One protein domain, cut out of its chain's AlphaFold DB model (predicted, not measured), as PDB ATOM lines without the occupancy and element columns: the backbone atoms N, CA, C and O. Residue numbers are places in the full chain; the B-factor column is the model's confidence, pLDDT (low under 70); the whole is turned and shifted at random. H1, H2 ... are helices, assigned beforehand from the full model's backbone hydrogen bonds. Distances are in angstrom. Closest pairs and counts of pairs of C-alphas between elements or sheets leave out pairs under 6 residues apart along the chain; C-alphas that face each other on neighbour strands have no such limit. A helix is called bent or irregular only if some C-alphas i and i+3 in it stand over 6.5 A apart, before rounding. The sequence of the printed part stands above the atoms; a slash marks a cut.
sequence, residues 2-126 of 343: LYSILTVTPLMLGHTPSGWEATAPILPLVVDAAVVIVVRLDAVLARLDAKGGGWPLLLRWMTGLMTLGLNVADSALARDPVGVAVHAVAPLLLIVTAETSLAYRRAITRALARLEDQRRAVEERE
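What this domain is: This is residues 2 to 126 of the 343 residues of the protein "DUF2637 domain-containing protein" of Streptomyces hoynatensis (UniProt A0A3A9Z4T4). The main picture is a long helical hairpin, H3 and H4, with H4 running far past it as a free arm of residues 107 to 126, while H2 and H1 lie more loosely to one side of the hairpin. The four helices run back and forth along the longest axis, and H1 is near H2 at the end away from the arm's tip. The printed part has 125 residues with four named helices in the order H1, H2, H3, H4 and no named strand; the class is all helix. It is only just extended, close to loose, with a radius of gyration of the C-alphas of 21.0 A, and its outline, only just elongated, spans 73 by 36 by 25 A.

How they stand to each other: Start at H1, residues 2 to 13, which touches no helix. It is near H2, residues 26 to 45, with 7 pairs of C-alphas within 10 A. Next look from H2 to H3, residues 55 to 77: they are close but not clearly touching, and the closest C-alphas, those of Asp 42 and Pro 56, are 7.9 A apart. Their lines stand at a shallow tilt of 32 degrees, opposite ways. H3 and H4, residues 81 to 126, form a helical hairpin and touch, H4 with residues 81 to 95 alone. Their closest C-alphas are those of Val 72 and Val 84, 5.1 A apart, and they run opposite ways at a shallow tilt of 19 degrees. H1 is apart from H3 and H4, and H2 is apart from H4. In H2 every O i to N i+4 pair is within hydrogen-bond range; H3 has 17 of 19, H4 40 of 42, and H1 3 of 8, beside 1 of 9 O i to N i+3 pairs.

Where its parts are: Find C-alpha 2 at (189.329, 190.683, 149.308); from there H1 runs 18.6 A to C-alpha 13, only just irregular, with C-alphas 7 and 10 6.55 A apart. H2 runs 28.0 A from C-alpha 26 to C-alpha 45. H3 begins at C-alpha 55, at (198.770, 194.573, 178.737), and is 31.4 A long, with a kink of 40 degrees near residue 71; it is irregular, with C-alphas 71 and 74 7.2 A apart. H4 runs 66.7 A from C-alpha 81 to C-alpha 126 at (237.471, 184.268, 159.112), with a kink of 34 degrees near residue 88; it is only just irregular, with C-alphas 87 and 90 6.6 A apart.

The domain as a whole: Look for the two C-alphas farthest apart at Ser 18 and Glu 126, 73.9 A. Residues 100 to 105 and 107 to 126 of H4 stand free; the body without them spans 49 by 36 by 21 A. The printed part has no cut. The link from H1 to H2 is long, with 12 residues, that from H2 to H3 is short, and that from H3 to H4 is tight. The model's mean pLDDT is 73.8 over the printed part, and residues 2 to 28 and 30 to 53 are under 70.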
ATOM      1  N   LEU A   2     190.431 190.847 150.287       37.03
ATOM      2  CA  LEU A   2     189.329 190.683 149.308       37.03
ATOM      3  C   LEU A   2     188.252 189.629 149.658       37.03
ATOM      4  O   LEU A   2     187.151 189.694 149.128       37.03
ATOM      5  N   TYR A   3     188.529 188.680 150.559       41.91
ATOM      6  CA  TYR A   3     187.594 187.581 150.866       41.91
ATOM      7  C   TYR A   3     186.446 187.978 151.826       41.91
ATOM      8  O   TYR A   3     185.393 187.349 151.814       41.91
ATOM      9  N   SER A   4     186.625 189.044 152.621       44.22
ATOM     10  CA  SER A   4     185.663 189.509 153.645       44.22
ATOM     11  C   SER A   4     184.481 190.286 153.035       44.22
ATOM     12  O   SER A   4     183.329 190.120 153.429       44.22
ATOM     13  N   ILE A   5     184.749 191.072 151.983       49.09
ATOM     14  CA  ILE A   5     183.750 191.928 151.318       49.09
ATOM     15  C   ILE A   5     182.702 191.106 150.547       49.09
ATOM     16  O   ILE A   5     181.543 191.511 150.473       49.09
ATOM     17  N   LEU A   6     183.069 189.943 149.995       50.34
ATOM     18  CA  LEU A   6     182.154 189.162 149.151       50.34
ATOM     19  C   LEU A   6     181.128 188.322 149.927       50.34
ATOM     20  O   LEU A   6     180.109 187.952 149.354       50.34
ATOM     21  N   THR A   7     181.375 188.005 151.200       52.16
ATOM     22  CA  THR A   7     180.539 187.059 151.966       52.16
ATOM     23  C   THR A   7     179.697 187.720 153.055       52.16
ATOM     24  O   THR A   7     178.585 187.267 153.312       52.16
ATOM     25  N   VAL A   8     180.165 188.814 153.661       52.06
ATOM     26  CA  VAL A   8     179.474 189.458 154.797       52.06
ATOM     27  C   VAL A   8     178.408 190.464 154.342       52.06
ATOM     28  O   VAL A   8     177.365 190.608 154.979       52.06
ATOM     29  N   THR A   9     178.625 191.113 153.197       51.19
ATOM     30  CA  THR A   9     177.730 192.141 152.642       51.19
ATOM     31  C   THR A   9     176.304 191.643 152.335       51.19
ATOM     32  O   THR A   9     175.359 192.316 152.750       51.19
ATOM     33  N   PRO A  10     176.081 190.476 151.688       55.53
ATOM     34  CA  PRO A  10     174.717 190.010 151.423       55.53
ATOM     35  C   PRO A  10     173.966 189.566 152.692       55.53
ATOM     36  O   PRO A  10     172.742 189.616 152.722       55.53
ATOM     37  N   LEU A  11     174.681 189.175 153.752       49.25
ATOM     38  CA  LEU A  11     174.096 188.667 154.998       49.25
ATOM     39  C   LEU A  11     173.698 189.803 155.959       49.25
ATOM     40  O   LEU A  11     172.661 189.716 156.614       49.25
ATOM     41  N   MET A  12     174.457 190.907 155.984       49.53
ATOM     42  CA  MET A  12     174.069 192.122 156.720       49.53
ATOM     43  C   MET A  12     172.851 192.821 156.100       49.53
ATOM     44  O   MET A  12     172.005 193.322 156.838       49.53
ATOM     45  N   LEU A  13     172.705 192.806 154.771       55.84
ATOM     46  CA  LEU A  13     171.540 193.394 154.093       55.84
ATOM     47  C   LEU A  13     170.211 192.720 154.481       55.84
ATOM     48  O   LEU A  13     169.180 193.382 154.477       55.84
ATOM     49  N   GLY A  14     170.224 191.443 154.876       57.44
ATOM     50  CA  GLY A  14     169.016 190.708 155.277       57.44
ATOM     51  C   GLY A  14     168.476 191.032 156.678       57.44
ATOM     52  O   GLY A  14     167.322 190.721 156.962       57.44
ATOM     53  N   HIS A  15     169.277 191.654 157.551       55.62
ATOM     54  CA  HIS A  15     168.925 191.909 158.959       55.62
ATOM     55  C   HIS A  15     169.099 193.374 159.396       55.62
ATOM     56  O   HIS A  15     168.956 193.687 160.579       55.62
ATOM     57  N   THR A  16     169.395 194.286 158.465       51.00
ATOM     58  CA  THR A  16     169.559 195.715 158.772       51.00
ATOM     59  C   THR A  16     168.195 196.425 158.730       51.00
ATOM     60  O   THR A  16     167.510 196.329 157.713       51.00
ATOM     61  N   PRO A  17     167.758 197.128 159.798       58.03
ATOM     62  CA  PRO A  17     166.518 197.904 159.769       58.03
ATOM     63  C   PRO A  17     166.561 199.003 158.695       58.03
ATOM     64  O   PRO A  17     167.614 199.602 158.446       58.03
ATOM     65  N   SER A  18     165.414 199.268 158.059       50.28
ATOM     66  CA  SER A  18     165.311 200.183 156.917       50.28
ATOM     67  C   SER A  18     165.786 201.593 157.295       50.28
ATOM     68  O   SER A  18     165.207 202.262 158.151       50.28
ATOM     69  N   GLY A  19     166.889 202.027 156.675       60.81
ATOM     70  CA  GLY A  19     167.538 203.326 156.916       60.81
ATOM     71  C   GLY A  19     169.034 203.271 157.257       60.81
ATOM     72  O   GLY A  19     169.690 204.308 157.219       60.81
ATOM     73  N   TRP A  20     169.592 202.091 157.556       54.69
ATOM     74  CA  TRP A  20     171.013 201.920 157.934       54.69
ATOM     75  C   TRP A  20     171.859 201.146 156.907       54.69
ATOM     76  O   TRP A  20     173.030 200.846 157.137       54.69
ATOM     77  N   GLU A  21     171.296 200.864 155.734       60.75
ATOM     78  CA  GLU A  21     171.939 200.099 154.655       60.75
ATOM     79  C   GLU A  21     173.245 200.746 154.155       60.75
ATOM     80  O   GLU A  21     174.170 200.048 153.746       60.75
ATOM     81  N   ALA A  22     173.357 202.078 154.248       60.78
ATOM     82  CA  ALA A  22     174.536 202.829 153.813       60.78
ATOM     83  C   ALA A  22     175.731 202.739 154.785       60.78
ATOM     84  O   ALA A  22     176.880 202.848 154.359       60.78
ATOM     85  N   THR A  23     175.489 202.540 156.084       55.25
ATOM     86  CA  THR A  23     176.541 202.436 157.116       55.25
ATOM     87  C   THR A  23     176.924 200.990 157.431       55.25
ATOM     88  O   THR A  23     178.014 200.754 157.959       55.25
ATOM     89  N   ALA A  24     176.094 200.017 157.043       58.44
ATOM     90  CA  ALA A  24     176.352 198.586 157.213       58.44
ATOM     91  C   ALA A  24     177.723 198.104 156.672       58.44
ATOM     92  O   ALA A  24     178.375 197.320 157.361       58.44
ATOM     93  N   PRO A  25     178.249 198.592 155.525       65.44
ATOM     94  CA  PRO A  25     179.565 198.173 155.023       65.44
ATOM     95  C   PRO A  25     180.753 198.808 155.763       65.44
ATOM     96  O   PRO A  25     181.887 198.349 155.630       65.44
ATOM     97  N   ILE A  26     180.520 199.880 156.526       66.31
ATOM     98  CA  ILE A  26     181.581 200.661 157.181       66.31
ATOM     99  C   ILE A  26     182.027 199.980 158.477       66.31
ATOM    100  O   ILE A  26     183.214 199.989 158.805       66.31
ATOM    101  N   LEU A  27     181.103 199.335 159.196       64.81
ATOM    102  CA  LEU A  27     181.397 198.675 160.469       64.81
ATOM    103  C   LEU A  27     182.448 197.547 160.329       64.81
ATOM    104  O   LEU A  27     183.430 197.574 161.074       64.81
ATOM    105  N   PRO A  28     182.334 196.608 159.363       64.06
ATOM    106  CA  PRO A  28     183.332 195.555 159.161       64.06
ATOM    107  C   PRO A  28     184.698 196.111 158.749       64.06
ATOM    108  O   PRO A  28     185.730 195.618 159.198       64.06
ATOM    109  N   LEU A  29     184.712 197.184 157.950       70.62
ATOM    110  CA  LEU A  29     185.941 197.843 157.508       70.62
ATOM    111  C   LEU A  29     186.704 198.466 158.686       70.62
ATOM    112  O   LEU A  29     187.926 198.345 158.770       70.62
ATOM    113  N   VAL A  30     185.989 199.119 159.606       69.19
ATOM    114  CA  VAL A  30     186.580 199.723 160.808       69.19
ATOM    115  C   VAL A  30     187.121 198.648 161.750       69.19
ATOM    116  O   VAL A  30     188.212 198.818 162.295       69.19
ATOM    117  N   VAL A  31     186.415 197.523 161.905       66.81
ATOM    118  CA  VAL A  31     186.885 196.386 162.712       66.81
ATOM    119  C   VAL A  31     188.144 195.763 162.100       66.81
ATOM    120  O   VAL A  31     189.136 195.588 162.810       66.81
ATOM    121  N   ASP A  32     188.166 195.515 160.788       62.94
ATOM    122  CA  ASP A  32     189.348 194.988 160.094       62.94
ATOM    123  C   ASP A  32     190.539 195.959 160.184       62.94
ATOM    124  O   ASP A  32     191.669 195.541 160.453       62.94
ATOM    125  N   ALA A  33     190.304 197.268 160.035       66.81
ATOM    126  CA  ALA A  33     191.334 198.291 160.196       66.81
ATOM    127  C   ALA A  33     191.879 198.336 161.632       66.81
ATOM    128  O   ALA A  33     193.095 198.381 161.823       66.81
ATOM    129  N   ALA A  34     191.010 198.262 162.643       65.31
ATOM    130  CA  ALA A  34     191.411 198.221 164.047       65.31
ATOM    131  C   ALA A  34     192.246 196.969 164.365       65.31
ATOM    132  O   ALA A  34     193.288 197.075 165.013       65.31
ATOM    133  N   VAL A  35     191.856 195.795 163.853       66.62
ATOM    134  CA  VAL A  35     192.615 194.542 164.010       66.62
ATOM    135  C   VAL A  35     193.984 194.638 163.333       66.62
ATOM    136  O   VAL A  35     194.995 194.270 163.935       66.62
ATOM    137  N   VAL A  36     194.053 195.178 162.112       69.50
ATOM    138  CA  VAL A  36     195.326 195.379 161.400       69.50
ATOM    139  C   VAL A  36     196.230 196.355 162.149       69.50
ATOM    140  O   VAL A  36     197.417 196.064 162.311       69.50
ATOM    141  N   ILE A  37     195.688 197.474 162.638       65.94
ATOM    142  CA  ILE A  37     196.430 198.469 163.419       65.94
ATOM    143  C   ILE A  37     196.961 197.841 164.706       65.94
ATOM    144  O   ILE A  37     198.150 197.977 164.974       65.94
ATOM    145  N   VAL A  38     196.150 197.092 165.458       66.00
ATOM    146  CA  VAL A  38     196.582 196.407 166.691       66.00
ATOM    147  C   VAL A  38     197.700 195.402 166.411       66.00
ATOM    148  O   VAL A  38     198.730 195.426 167.083       66.00
ATOM    149  N   VAL A  39     197.559 194.561 165.379       66.06
ATOM    150  CA  VAL A  39     198.592 193.579 164.999       66.06
ATOM    151  C   VAL A  39     199.884 194.264 164.537       66.06
ATOM    152  O   VAL A  39     200.984 193.765 164.799       66.06
ATOM    153  N   ARG A  40     199.786 195.415 163.858       66.31
ATOM    154  CA  ARG A  40     200.954 196.208 163.450       66.31
ATOM    155  C   ARG A  40     201.592 196.956 164.613       66.31
ATOM    156  O   ARG A  40     202.819 197.024 164.651       66.31
ATOM    157  N   LEU A  41     200.803 197.469 165.548       62.94
ATOM    158  CA  LEU A  41     201.281 198.173 166.733       62.94
ATOM    159  C   LEU A  41     202.063 197.223 167.646       62.94
ATOM    160  O   LEU A  41     203.137 197.589 168.107       62.94
ATOM    161  N   ASP A  42     201.613 195.972 167.792       60.84
ATOM    162  CA  ASP A  42     202.338 194.914 168.516       60.84
ATOM    163  C   ASP A  42     203.723 194.645 167.888       60.84
ATOM    164  O   ASP A  42     204.725 194.461 168.581       60.84
ATOM    165  N   ALA A  43     203.815 194.689 166.553       59.28
ATOM    166  CA  ALA A  43     205.071 194.518 165.822       59.28
ATOM    167  C   ALA A  43     206.000 195.746 165.887       59.28
ATOM    168  O   ALA A  43     207.213 195.593 165.740       59.28
ATOM    169  N   VAL A  44     205.451 196.948 166.079       57.88
ATOM    170  CA  VAL A  44     206.216 198.193 166.270       57.88
ATOM    171  C   VAL A  44     206.703 198.305 167.716       57.88
ATOM    172  O   VAL A  44     207.873 198.603 167.937       57.88
ATOM    173  N   LEU A  45     205.862 197.968 168.694       58.56
ATOM    174  CA  LEU A  45     206.222 197.929 170.113       58.56
ATOM    175  C   LEU A  45     207.314 196.889 170.392       58.56
ATOM    176  O   LEU A  45     208.261 197.184 171.112       58.56
ATOM    177  N   ALA A  46     207.260 195.719 169.746       58.12
ATOM    178  CA  ALA A  46     208.314 194.707 169.852       58.12
ATOM    179  C   ALA A  46     209.674 195.150 169.272       58.12
ATOM    180  O   ALA A  46     210.699 194.577 169.633       58.12
ATOM    181  N   ARG A  47     209.704 196.145 168.373       58.53
ATOM    182  CA  ARG A  47     210.947 196.694 167.794       58.53
ATOM    183  C   ARG A  47     211.585 197.785 168.652       58.53
ATOM    184  O   ARG A  47     212.751 198.088 168.441       58.53
ATOM    185  N   LEU A  48     210.835 198.371 169.582       58.41
ATOM    186  CA  LEU A  48     211.284 199.489 170.416       58.41
ATOM    187  C   LEU A  48     211.879 199.047 171.763       58.41
ATOM    188  O   LEU A  48     212.160 199.902 172.592       58.41
ATOM    189  N   ASP A  49     212.052 197.736 171.990       51.56
ATOM    190  CA  ASP A  49     212.654 197.104 173.187       51.56
ATOM    191  C   ASP A  49     212.075 197.533 174.553       51.56
ATOM    192  O   ASP A  49     212.506 197.098 175.620       51.56
ATOM    193  N   ALA A  50     211.008 198.327 174.554       53.28
ATOM    194  CA  ALA A  50     210.154 198.459 175.710       53.28
ATOM    195  C   ALA A  50     209.533 197.081 175.929       53.28
ATOM    196  O   ALA A  50     208.814 196.581 175.063       53.28
ATOM    197  N   LYS A  51     209.826 196.450 177.070       52.84
ATOM    198  CA  LYS A  51     209.110 195.271 177.565       52.84
ATOM    199  C   LYS A  51     207.620 195.614 177.583       52.84
ATOM    200  O   LYS A  51     207.118 196.121 178.582       52.84
ATOM    201  N   GLY A  52     206.928 195.402 176.465       54.97
ATOM    202  CA  GLY A  52     205.489 195.549 176.367       54.97
ATOM    203  C   GLY A  52     204.928 194.595 177.401       54.97
ATOM    204  O   GLY A  52     205.067 193.382 177.246       54.97
ATOM    205  N   GLY A  53     204.455 195.146 178.522       63.84
ATOM    206  CA  GLY A  53     204.018 194.367 179.675       63.84
ATOM    207  C   GLY A  53     202.875 193.421 179.309       63.84
ATOM    208  O   GLY A  53     202.444 193.356 178.164       63.84
ATOM    209  N   GLY A  54     202.306 192.718 180.287       71.19
ATOM    210  CA  GLY A  54     201.165 191.816 180.060       71.19
ATOM    211  C   GLY A  54     199.888 192.482 179.510       71.19
ATOM    212  O   GLY A  54     198.882 191.805 179.351       71.19
ATOM    213  N   TRP A  55     199.909 193.782 179.203       71.75
ATOM    214  CA  TRP A  55     198.770 194.573 178.737       71.75
ATOM    215  C   TRP A  55     198.145 194.093 177.415       71.75
ATOM    216  O   TRP A  55     196.927 193.933 177.387       71.75
ATOM    217  N   PRO A  56     198.897 193.796 176.336       73.06
ATOM    218  CA  PRO A  56     198.307 193.258 175.107       73.06
ATOM    219  C   PRO A  56     197.700 191.865 175.304       73.06
ATOM    220  O   PRO A  56     196.679 191.541 174.701       73.06
ATOM    221  N   LEU A  57     198.298 191.057 176.187       75.00
ATOM    222  CA  LEU A  57     197.753 189.759 176.581       75.00
ATOM    223  C   LEU A  57     196.426 189.953 177.329       75.00
ATOM    224  O   LEU A  57     195.423 189.356 176.956       75.00
ATOM    225  N   LEU A  58     196.404 190.849 178.319       78.69
ATOM    226  CA  LEU A  58     195.211 191.175 179.098       78.69
ATOM    227  C   LEU A  58     194.071 191.694 178.210       78.69
ATOM    228  O   LEU A  58     192.954 191.197 178.309       78.69
ATOM    229  N   LEU A  59     194.353 192.638 177.306       77.25
ATOM    230  CA  LEU A  59     193.357 193.177 176.375       77.25
ATOM    231  C   LEU A  59     192.827 192.107 175.419       77.25
ATOM    232  O   LEU A  59     191.627 192.056 175.169       77.25
ATOM    233  N   ARG A  60     193.690 191.219 174.910       77.19
ATOM    234  CA  ARG A  60     193.268 190.117 174.034       77.19
ATOM    235  C   ARG A  60     192.353 189.136 174.764       77.19
ATOM    236  O   ARG A  60     191.327 188.757 174.207       77.19
ATOM    237  N   TRP A  61     192.692 188.755 175.995       82.00
ATOM    238  CA  TRP A  61     191.842 187.886 176.810       82.00
ATOM    239  C   TRP A  61     190.518 188.557 177.163       82.00
ATOM    240  O   TRP A  61     189.476 187.925 177.038       82.00
ATOM    241  N   MET A  62     190.531 189.843 177.518       78.06
ATOM    242  CA  MET A  62     189.314 190.597 177.818       78.06
ATOM    243  C   MET A  62     188.376 190.663 176.607       78.06
ATOM    244  O   MET A  62     187.202 190.316 176.718       78.06
ATOM    245  N   THR A  63     188.896 191.036 175.434       81.38
ATOM    246  CA  THR A  63     188.103 191.094 174.200       81.38
ATOM    247  C   THR A  63     187.617 189.707 173.785       81.38
ATOM    248  O   THR A  63     186.447 189.547 173.454       81.38
ATOM    249  N   GLY A  64     188.474 188.684 173.862       80.06
ATOM    250  CA  GLY A  64     188.105 187.304 173.539       80.06
ATOM    251  C   GLY A  64     187.003 186.752 174.446       80.06
ATOM    252  O   GLY A  64     186.051 186.148 173.953       80.06
ATOM    253  N   LEU A  65     187.083 187.009 175.756       83.62
ATOM    254  CA  LEU A  65     186.055 186.616 176.724       83.62
ATOM    255  C   LEU A  65     184.749 187.389 176.521       83.62
ATOM    256  O   LEU A  65     183.677 186.806 176.647       83.62
ATOM    257  N   MET A  66     184.818 188.670 176.157       81.75
ATOM    258  CA  MET A  66     183.638 189.470 175.835       81.75
ATOM    259  C   MET A  66     182.941 188.961 174.564       81.75
ATOM    260  O   MET A  66     181.723 188.801 174.555       81.75
ATOM    261  N   THR A  67     183.696 188.619 173.516       79.94
ATOM    262  CA  THR A  67     183.151 187.998 172.296       79.94
ATOM    263  C   THR A  67     182.576 186.609 172.566       79.94
ATOM    264  O   THR A  67     181.532 186.267 172.014       79.94
ATOM    265  N   LEU A  68     183.220 185.809 173.421       82.56
ATOM    266  CA  LEU A  68     182.680 184.524 173.863       82.56
ATOM    267  C   LEU A  68     181.356 184.725 174.611       82.56
ATOM    268  O   LEU A  68     180.371 184.072 174.287       82.56
ATOM    269  N   GLY A  69     181.319 185.675 175.549       82.06
ATOM    270  CA  GLY A  69     180.119 186.035 176.296       82.06
ATOM    271  C   GLY A  69     178.963 186.426 175.381       82.06
ATOM    272  O   GLY A  69     177.877 185.889 175.535       82.06
ATOM    273  N   LEU A  70     179.199 187.281 174.383       83.50
ATOM    274  CA  LEU A  70     178.163 187.706 173.431       83.50
ATOM    275  C   LEU A  70     177.643 186.564 172.547       83.50
ATOM    276  O   LEU A  70     176.442 186.482 172.318       83.50
ATOM    277  N   ASN A  71     178.522 185.676 172.072       79.50
ATOM    278  CA  ASN A  71     178.116 184.544 171.228       79.50
ATOM    279  C   ASN A  71     177.366 183.458 172.007       79.50
ATOM    280  O   ASN A  71     176.566 182.728 171.434       79.50
ATOM    281  N   VAL A  72     177.640 183.334 173.305       82.81
ATOM    282  CA  VAL A  72     177.084 182.286 174.164       82.81
ATOM    283  C   VAL A  72     175.880 182.787 174.976       82.81
ATOM    284  O   VAL A  72     175.082 181.973 175.435       82.81
ATOM    285  N   ALA A  73     175.717 184.106 175.143       80.56
ATOM    286  CA  ALA A  73     174.709 184.718 176.013       80.56
ATOM    287  C   ALA A  73     173.280 184.267 175.697       80.56
ATOM    288  O   ALA A  73     172.551 183.911 176.619       80.56
ATOM    289  N   ASP A  74     172.890 184.247 174.424       78.19
ATOM    290  CA  ASP A  74     171.519 183.903 174.030       78.19
ATOM    291  C   ASP A  74     171.209 182.419 174.307       78.19
ATOM    292  O   ASP A  74     170.221 182.084 174.963       78.19
ATOM    293  N   SER A  75     172.133 181.518 173.953       80.56
ATOM    294  CA  SER A  75     172.027 180.085 174.269       80.56
ATOM    295  C   SER A  75     172.076 179.801 175.775       80.56
ATOM    296  O   SER A  75     171.376 178.916 176.268       80.56
ATOM    297  N   ALA A  76     172.871 180.563 176.532       81.69
ATOM    298  CA  ALA A  76     172.958 180.435 177.984       81.69
ATOM    299  C   ALA A  76     171.667 180.900 178.679       81.69
ATOM    300  O   ALA A  76     171.200 180.238 179.608       81.69
ATOM    301  N   LEU A  77     171.063 181.998 178.210       89.50
ATOM    302  CA  LEU A  77     169.772 182.493 178.696       89.50
ATOM    303  C   LEU A  77     168.633 181.516 178.370       89.50
ATOM    304  O   LEU A  77     167.762 181.296 179.212       89.50
ATOM    305  N   ALA A  78     168.688 180.861 177.207       87.12
ATOM    306  CA  ALA A  78     167.764 179.796 176.810       87.12
ATOM    307  C   ALA A  78     168.003 178.449 177.532       87.12
ATOM    308  O   ALA A  78     167.227 177.512 177.346       87.12
ATOM    309  N   ARG A  79     169.051 178.344 178.369       91.00
ATOM    310  CA  ARG A  79     169.505 177.103 179.029       91.00
ATOM    311  C   ARG A  79     169.791 175.955 178.049       91.00
ATOM    312  O   ARG A  79     169.615 174.794 178.411       91.00
ATOM    313  N   ASP A  80     170.257 176.268 176.839       89.94
ATOM    314  CA  ASP A  80     170.667 175.278 175.840       89.94
ATOM    315  C   ASP A  80     172.186 175.020 175.915       89.94
ATOM    316  O   ASP A  80     172.981 175.804 175.384       89.94
ATOM    317  N   PRO A  81     172.632 173.920 176.551       88.12
ATOM    318  CA  PRO A  81     174.054 173.614 176.669       88.12
ATOM    319  C   PRO A  81     174.705 173.274 175.320       88.12
ATOM    320  O   PRO A  81     175.919 173.433 175.178       88.12
ATOM    321  N   VAL A  82     173.929 172.817 174.329       89.06
ATOM    322  CA  VAL A  82     174.452 172.464 173.002       89.06
ATOM    323  C   VAL A  82     174.740 173.733 172.208       89.06
ATOM    324  O   VAL A  82     175.838 173.865 171.668       89.06
ATOM    325  N   GLY A  83     173.820 174.700 172.209       82.44
ATOM    326  CA  GLY A  83     174.036 176.019 171.613       82.44
ATOM    327  C   GLY A  83     175.252 176.735 172.205       82.44
ATOM    328  O   GLY A  83     176.110 177.216 171.464       82.44
ATOM    329  N   VAL A  84     175.408 176.693 173.535       85.56
ATOM    330  CA  VAL A  84     176.595 177.225 174.229       85.56
ATOM    331  C   VAL A  84     177.884 176.582 173.703       85.56
ATOM    332  O   VAL A  84     178.846 177.287 173.397       85.56
ATOM    333  N   ALA A  85     177.909 175.252 173.573       85.12
ATOM    334  CA  ALA A  85     179.084 174.535 173.091       85.12
ATOM    335  C   ALA A  85     179.418 174.895 171.635       85.12
ATOM    336  O   ALA A  85     180.568 175.213 171.339       85.12
ATOM    337  N   VAL A  86     178.427 174.905 170.738       88.94
ATOM    338  CA  VAL A  86     178.622 175.213 169.311       88.94
ATOM    339  C   VAL A  86     179.125 176.644 169.116       88.94
ATOM    340  O   VAL A  86     180.099 176.862 168.391       88.94
ATOM    341  N   HIS A  87     178.528 177.619 169.805       82.94
ATOM    342  CA  HIS A  87     178.908 179.026 169.677       82.94
ATOM    343  C   HIS A  87     180.221 179.385 170.394       82.94
ATOM    344  O   HIS A  87     180.830 180.405 170.074       82.94
ATOM    345  N   ALA A  88     180.717 178.534 171.298       84.19
ATOM    346  CA  ALA A  88     182.015 178.715 171.949       84.19
ATOM    347  C   ALA A  88     183.212 178.248 171.101       84.19
ATOM    348  O   ALA A  88     184.317 178.772 171.271       84.19
ATOM    349  N   VAL A  89     183.024 177.294 170.176       83.00
ATOM    350  CA  VAL A  89     184.130 176.678 169.413       83.00
ATOM    351  C   VAL A  89     184.914 177.709 168.600       83.00
ATOM    352  O   VAL A  89     186.143 177.748 168.682       83.00
ATOM    353  N   ALA A  90     184.233 178.567 167.835       77.56
ATOM    354  CA  ALA A  90     184.907 179.544 166.979       77.56
ATOM    355  C   ALA A  90     185.703 180.604 167.782       77.56
ATOM    356  O   ALA A  90     186.889 180.790 167.486       77.56
ATOM    357  N   PRO A  91     185.146 181.245 168.832       80.94
ATOM    358  CA  PRO A  91     185.909 182.147 169.698       80.94
ATOM    359  C   PRO A  91     187.101 181.478 170.396       80.94
ATOM    360  O   PRO A  91     188.184 182.061 170.454       80.94
ATOM    361  N   LEU A  92     186.942 180.244 170.890       81.00
ATOM    362  CA  LEU A  92     188.033 179.515 171.544       81.00
ATOM    363  C   LEU A  92     189.173 179.202 170.569       81.00
ATOM    364  O   LEU A  92     190.339 179.424 170.902       81.00
ATOM    365  N   LEU A  93     188.854 178.760 169.349       82.50
ATOM    366  CA  LEU A  93     189.857 178.544 168.306       82.50
ATOM    367  C   LEU A  93     190.598 179.839 167.954       82.50
ATOM    368  O   LEU A  93     191.815 179.808 167.788       82.50
ATOM    369  N   LEU A  94     189.912 180.984 167.896       80.56
ATOM    370  CA  LEU A  94     190.553 182.281 167.644       80.56
ATOM    371  C   LEU A  94     191.519 182.691 168.762       80.56
ATOM    372  O   LEU A  94     192.627 183.144 168.477       80.56
ATOM    373  N   ILE A  95     191.142 182.503 170.029       79.88
ATOM    374  CA  ILE A  95     192.019 182.814 171.168       79.88
ATOM    375  C   ILE A  95     193.259 181.909 171.145       79.88
ATOM    376  O   ILE A  95     194.387 182.398 171.220       79.88
ATOM    377  N   VAL A  96     193.064 180.596 170.973       83.69
ATOM    378  CA  VAL A  96     194.162 179.615 170.961       83.69
ATOM    379  C   VAL A  96     195.100 179.837 169.777       83.69
ATOM    380  O   VAL A  96     196.322 179.826 169.950       83.69
ATOM    381  N   THR A  97     194.562 180.065 168.576       78.62
ATOM    382  CA  THR A  97     195.375 180.324 167.375       78.62
ATOM    383  C   THR A  97     196.142 181.638 167.474       78.62
ATOM    384  O   THR A  97     197.296 181.698 167.045       78.62
ATOM    385  N   ALA A  98     195.568 182.678 168.086       79.38
ATOM    386  CA  ALA A  98     196.273 183.933 168.327       79.38
ATOM    387  C   ALA A  98     197.449 183.759 169.303       79.38
ATOM    388  O   ALA A  98     198.543 184.270 169.042       79.38
ATOM    389  N   GLU A  99     197.253 183.006 170.387       82.38
ATOM    390  CA  GLU A  99     198.291 182.776 171.396       82.38
ATOM    391  C   GLU A  99     199.437 181.912 170.847       82.38
ATOM    392  O   GLU A  99     200.619 182.258 170.965       82.38
ATOM    393  N   THR A 100     199.097 180.829 170.146       80.00
ATOM    394  CA  THR A 100     200.088 179.966 169.483       80.00
ATOM    395  C   THR A 100     200.834 180.699 168.370       80.00
ATOM    396  O   THR A 100     202.056 180.569 168.276       80.00
ATOM    397  N   SER A 101     200.155 181.539 167.582       76.25
ATOM    398  CA  SER A 101     200.798 182.360 166.544       76.25
ATOM    399  C   SER A 101     201.842 183.313 167.126       76.25
ATOM    400  O   SER A 101     202.914 183.499 166.542       76.25
ATOM    401  N   LEU A 102     201.562 183.908 168.290       80.94
ATOM    402  CA  LEU A 102     202.499 184.803 168.963       80.94
ATOM    403  C   LEU A 102     203.709 184.044 169.524       80.94
ATOM    404  O   LEU A 102     204.847 184.487 169.348       80.94
ATOM    405  N   ALA A 103     203.480 182.894 170.164       77.69
ATOM    406  CA  ALA A 103     204.549 182.034 170.667       77.69
ATOM    407  C   ALA A 103     205.469 181.556 169.532       77.69
ATOM    408  O   ALA A 103     206.692 181.683 169.633       77.69
ATOM    409  N   TYR A 104     204.886 181.100 168.420       80.75
ATOM    410  CA  TYR A 104     205.626 180.658 167.241       80.75
ATOM    411  C   TYR A 104     206.427 181.802 166.612       80.75
ATOM    412  O   TYR A 104     207.620 181.648 166.352       80.75
ATOM    413  N   ARG A 105     205.830 182.996 166.470       83.88
ATOM    414  CA  ARG A 105     206.538 184.185 165.972       83.88
ATOM    415  C   ARG A 105     207.743 184.531 166.847       83.88
ATOM    416  O   ARG A 105     208.833 184.731 166.322       83.88
ATOM    417  N   ARG A 106     207.576 184.555 168.175       84.50
ATOM    418  CA  ARG A 106     208.682 184.818 169.115       84.50
ATOM    419  C   ARG A 106     209.776 183.754 169.019       84.50
ATOM    420  O   ARG A 106     210.954 184.102 169.047       84.50
ATOM    421  N   ALA A 107     209.404 182.480 168.906       84.31
ATOM    422  CA  ALA A 107     210.353 181.380 168.767       84.31
ATOM    423  C   ALA A 107     211.158 181.482 167.462       84.31
ATOM    424  O   ALA A 107     212.385 181.411 167.509       84.31
ATOM    425  N   ILE A 108     210.494 181.740 166.328       87.50
ATOM    426  CA  ILE A 108     211.156 181.933 165.032       87.50
ATOM    427  C   ILE A 108     212.094 183.133 165.076       87.50
ATOM    428  O   ILE A 108     213.254 182.999 164.704       87.50
ATOM    429  N   THR A 109     211.637 184.296 165.547       88.44
ATOM    430  CA  THR A 109     212.484 185.498 165.590       88.44
ATOM    431  C   THR A 109     213.728 185.270 166.448       88.44
ATOM    432  O   THR A 109     214.821 185.646 166.038       88.44
ATOM    433  N   ARG A 110     213.597 184.591 167.596       91.69
ATOM    434  CA  ARG A 110     214.754 184.217 168.426       91.69
ATOM    435  C   ARG A 110     215.683 183.226 167.725       91.69
ATOM    436  O   ARG A 110     216.894 183.351 167.852       91.69
ATOM    437  N   ALA A 111     215.136 182.240 167.017       92.88
ATOM    438  CA  ALA A 111     215.932 181.267 166.276       92.88
ATOM    439  C   ALA A 111     216.702 181.925 165.118       92.88
ATOM    440  O   ALA A 111     217.893 181.665 164.959       92.88
ATOM    441  N   LEU A 112     216.054 182.818 164.366       95.19
ATOM    442  CA  LEU A 112     216.679 183.583 163.287       95.19
ATOM    443  C   LEU A 112     217.773 184.516 163.814       95.19
ATOM    444  O   LEU A 112     218.872 184.503 163.271       95.19
ATOM    445  N   ALA A 113     217.518 185.241 164.910       93.19
ATOM    446  CA  ALA A 113     218.523 186.102 165.536       93.19
ATOM    447  C   ALA A 113     219.774 185.310 165.954       93.19
ATOM    448  O   ALA A 113     220.888 185.687 165.611       93.19
ATOM    449  N   ARG A 114     219.598 184.143 166.594       95.25
ATOM    450  CA  ARG A 114     220.725 183.259 166.946       95.25
ATOM    451  C   ARG A 114     221.514 182.793 165.723       95.25
ATOM    452  O   ARG A 114     222.734 182.692 165.800       95.25
ATOM    453  N   LEU A 115     220.837 182.487 164.616       95.50
ATOM    454  CA  LEU A 115     221.496 182.056 163.382       95.50
ATOM    455  C   LEU A 115     222.296 183.201 162.743       95.50
ATOM    456  O   LEU A 115     223.404 182.980 162.258       95.50
ATOM    457  N   GLU A 116     221.755 184.419 162.751       96.00
ATOM    458  CA  GLU A 116     222.453 185.616 162.276       96.00
ATOM    459  C   GLU A 116     223.678 185.941 163.137       96.00
ATOM    460  O   GLU A 116     224.752 186.178 162.586       96.00
ATOM    461  N   ASP A 117     223.555 185.870 164.464       95.81
ATOM    462  CA  ASP A 117     224.671 186.083 165.392       95.81
ATOM    463  C   ASP A 117     225.785 185.049 165.179       95.81
ATOM    464  O   ASP A 117     226.965 185.396 165.120       95.81
ATOM    465  N   GLN A 118     225.421 183.776 164.988       95.31
ATOM    466  CA  GLN A 118     226.378 182.716 164.662       95.31
ATOM    467  C   GLN A 118     227.098 182.979 163.336       95.31
ATOM    468  O   GLN A 118     228.315 182.811 163.263       95.31
ATOM    469  N   ARG A 119     226.376 183.414 162.296       96.25
ATOM    470  CA  ARG A 119     226.981 183.759 160.998       96.25
ATOM    471  C   ARG A 119     227.954 184.925 161.123       96.25
ATOM    472  O   ARG A 119     229.079 184.813 160.647       96.25
ATOM    473  N   ARG A 120     227.563 185.997 161.822       96.06
ATOM    474  CA  ARG A 120     228.436 187.154 162.077       96.06
ATOM    475  C   ARG A 120     229.707 186.747 162.819       96.06
ATOM    476  O   ARG A 120     230.795 187.127 162.401       96.06
ATOM    477  N   ALA A 121     229.590 185.906 163.846       96.62
ATOM    478  CA  ALA A 121     230.744 185.416 164.597       96.62
ATOM    479  C   ALA A 121     231.708 184.575 163.736       96.62
ATOM    480  O   ALA A 121     232.923 184.669 163.906       96.62
ATOM    481  N   VAL A 122     231.195 183.756 162.809       96.56
ATOM    482  CA  VAL A 122     232.033 182.990 161.867       96.56
ATOM    483  C   VAL A 122     232.736 183.922 160.882       96.56
ATOM    484  O   VAL A 122     233.947 183.815 160.709       96.56
ATOM    485  N   GLU A 123     232.016 184.875 160.290       96.19
ATOM    486  CA  GLU A 123     232.603 185.853 159.366       96.19
ATOM    487  C   GLU A 123     233.688 186.710 160.033       96.19
ATOM    488  O   GLU A 123     234.714 187.009 159.421       96.19
ATOM    489  N   GLU A 124     233.491 187.105 161.292       96.44
ATOM    490  CA  GLU A 124     234.489 187.848 162.062       96.44
ATOM    491  C   GLU A 124     235.751 187.022 162.315       96.44
ATOM    492  O   GLU A 124     236.853 187.539 162.121       96.44
ATOM    493  N   ARG A 125     235.605 185.738 162.667       95.88
ATOM    494  CA  ARG A 125     236.739 184.815 162.834       95.88
ATOM    495  C   ARG A 125     237.504 184.629 161.532       95.88
ATOM    496  O   ARG A 125     238.716 184.805 161.520       95.88
ATOM    497  N   GLU A 126     236.813 184.396 160.417       95.62
ATOM    498  CA  GLU A 126     237.471 184.268 159.112       95.62
ATOM    499  C   GLU A 126     238.210 185.552 158.708       95.62
ATOM    500  O   GLU A 126     239.291 185.500 158.120       95.62
TER     501      GLU A 126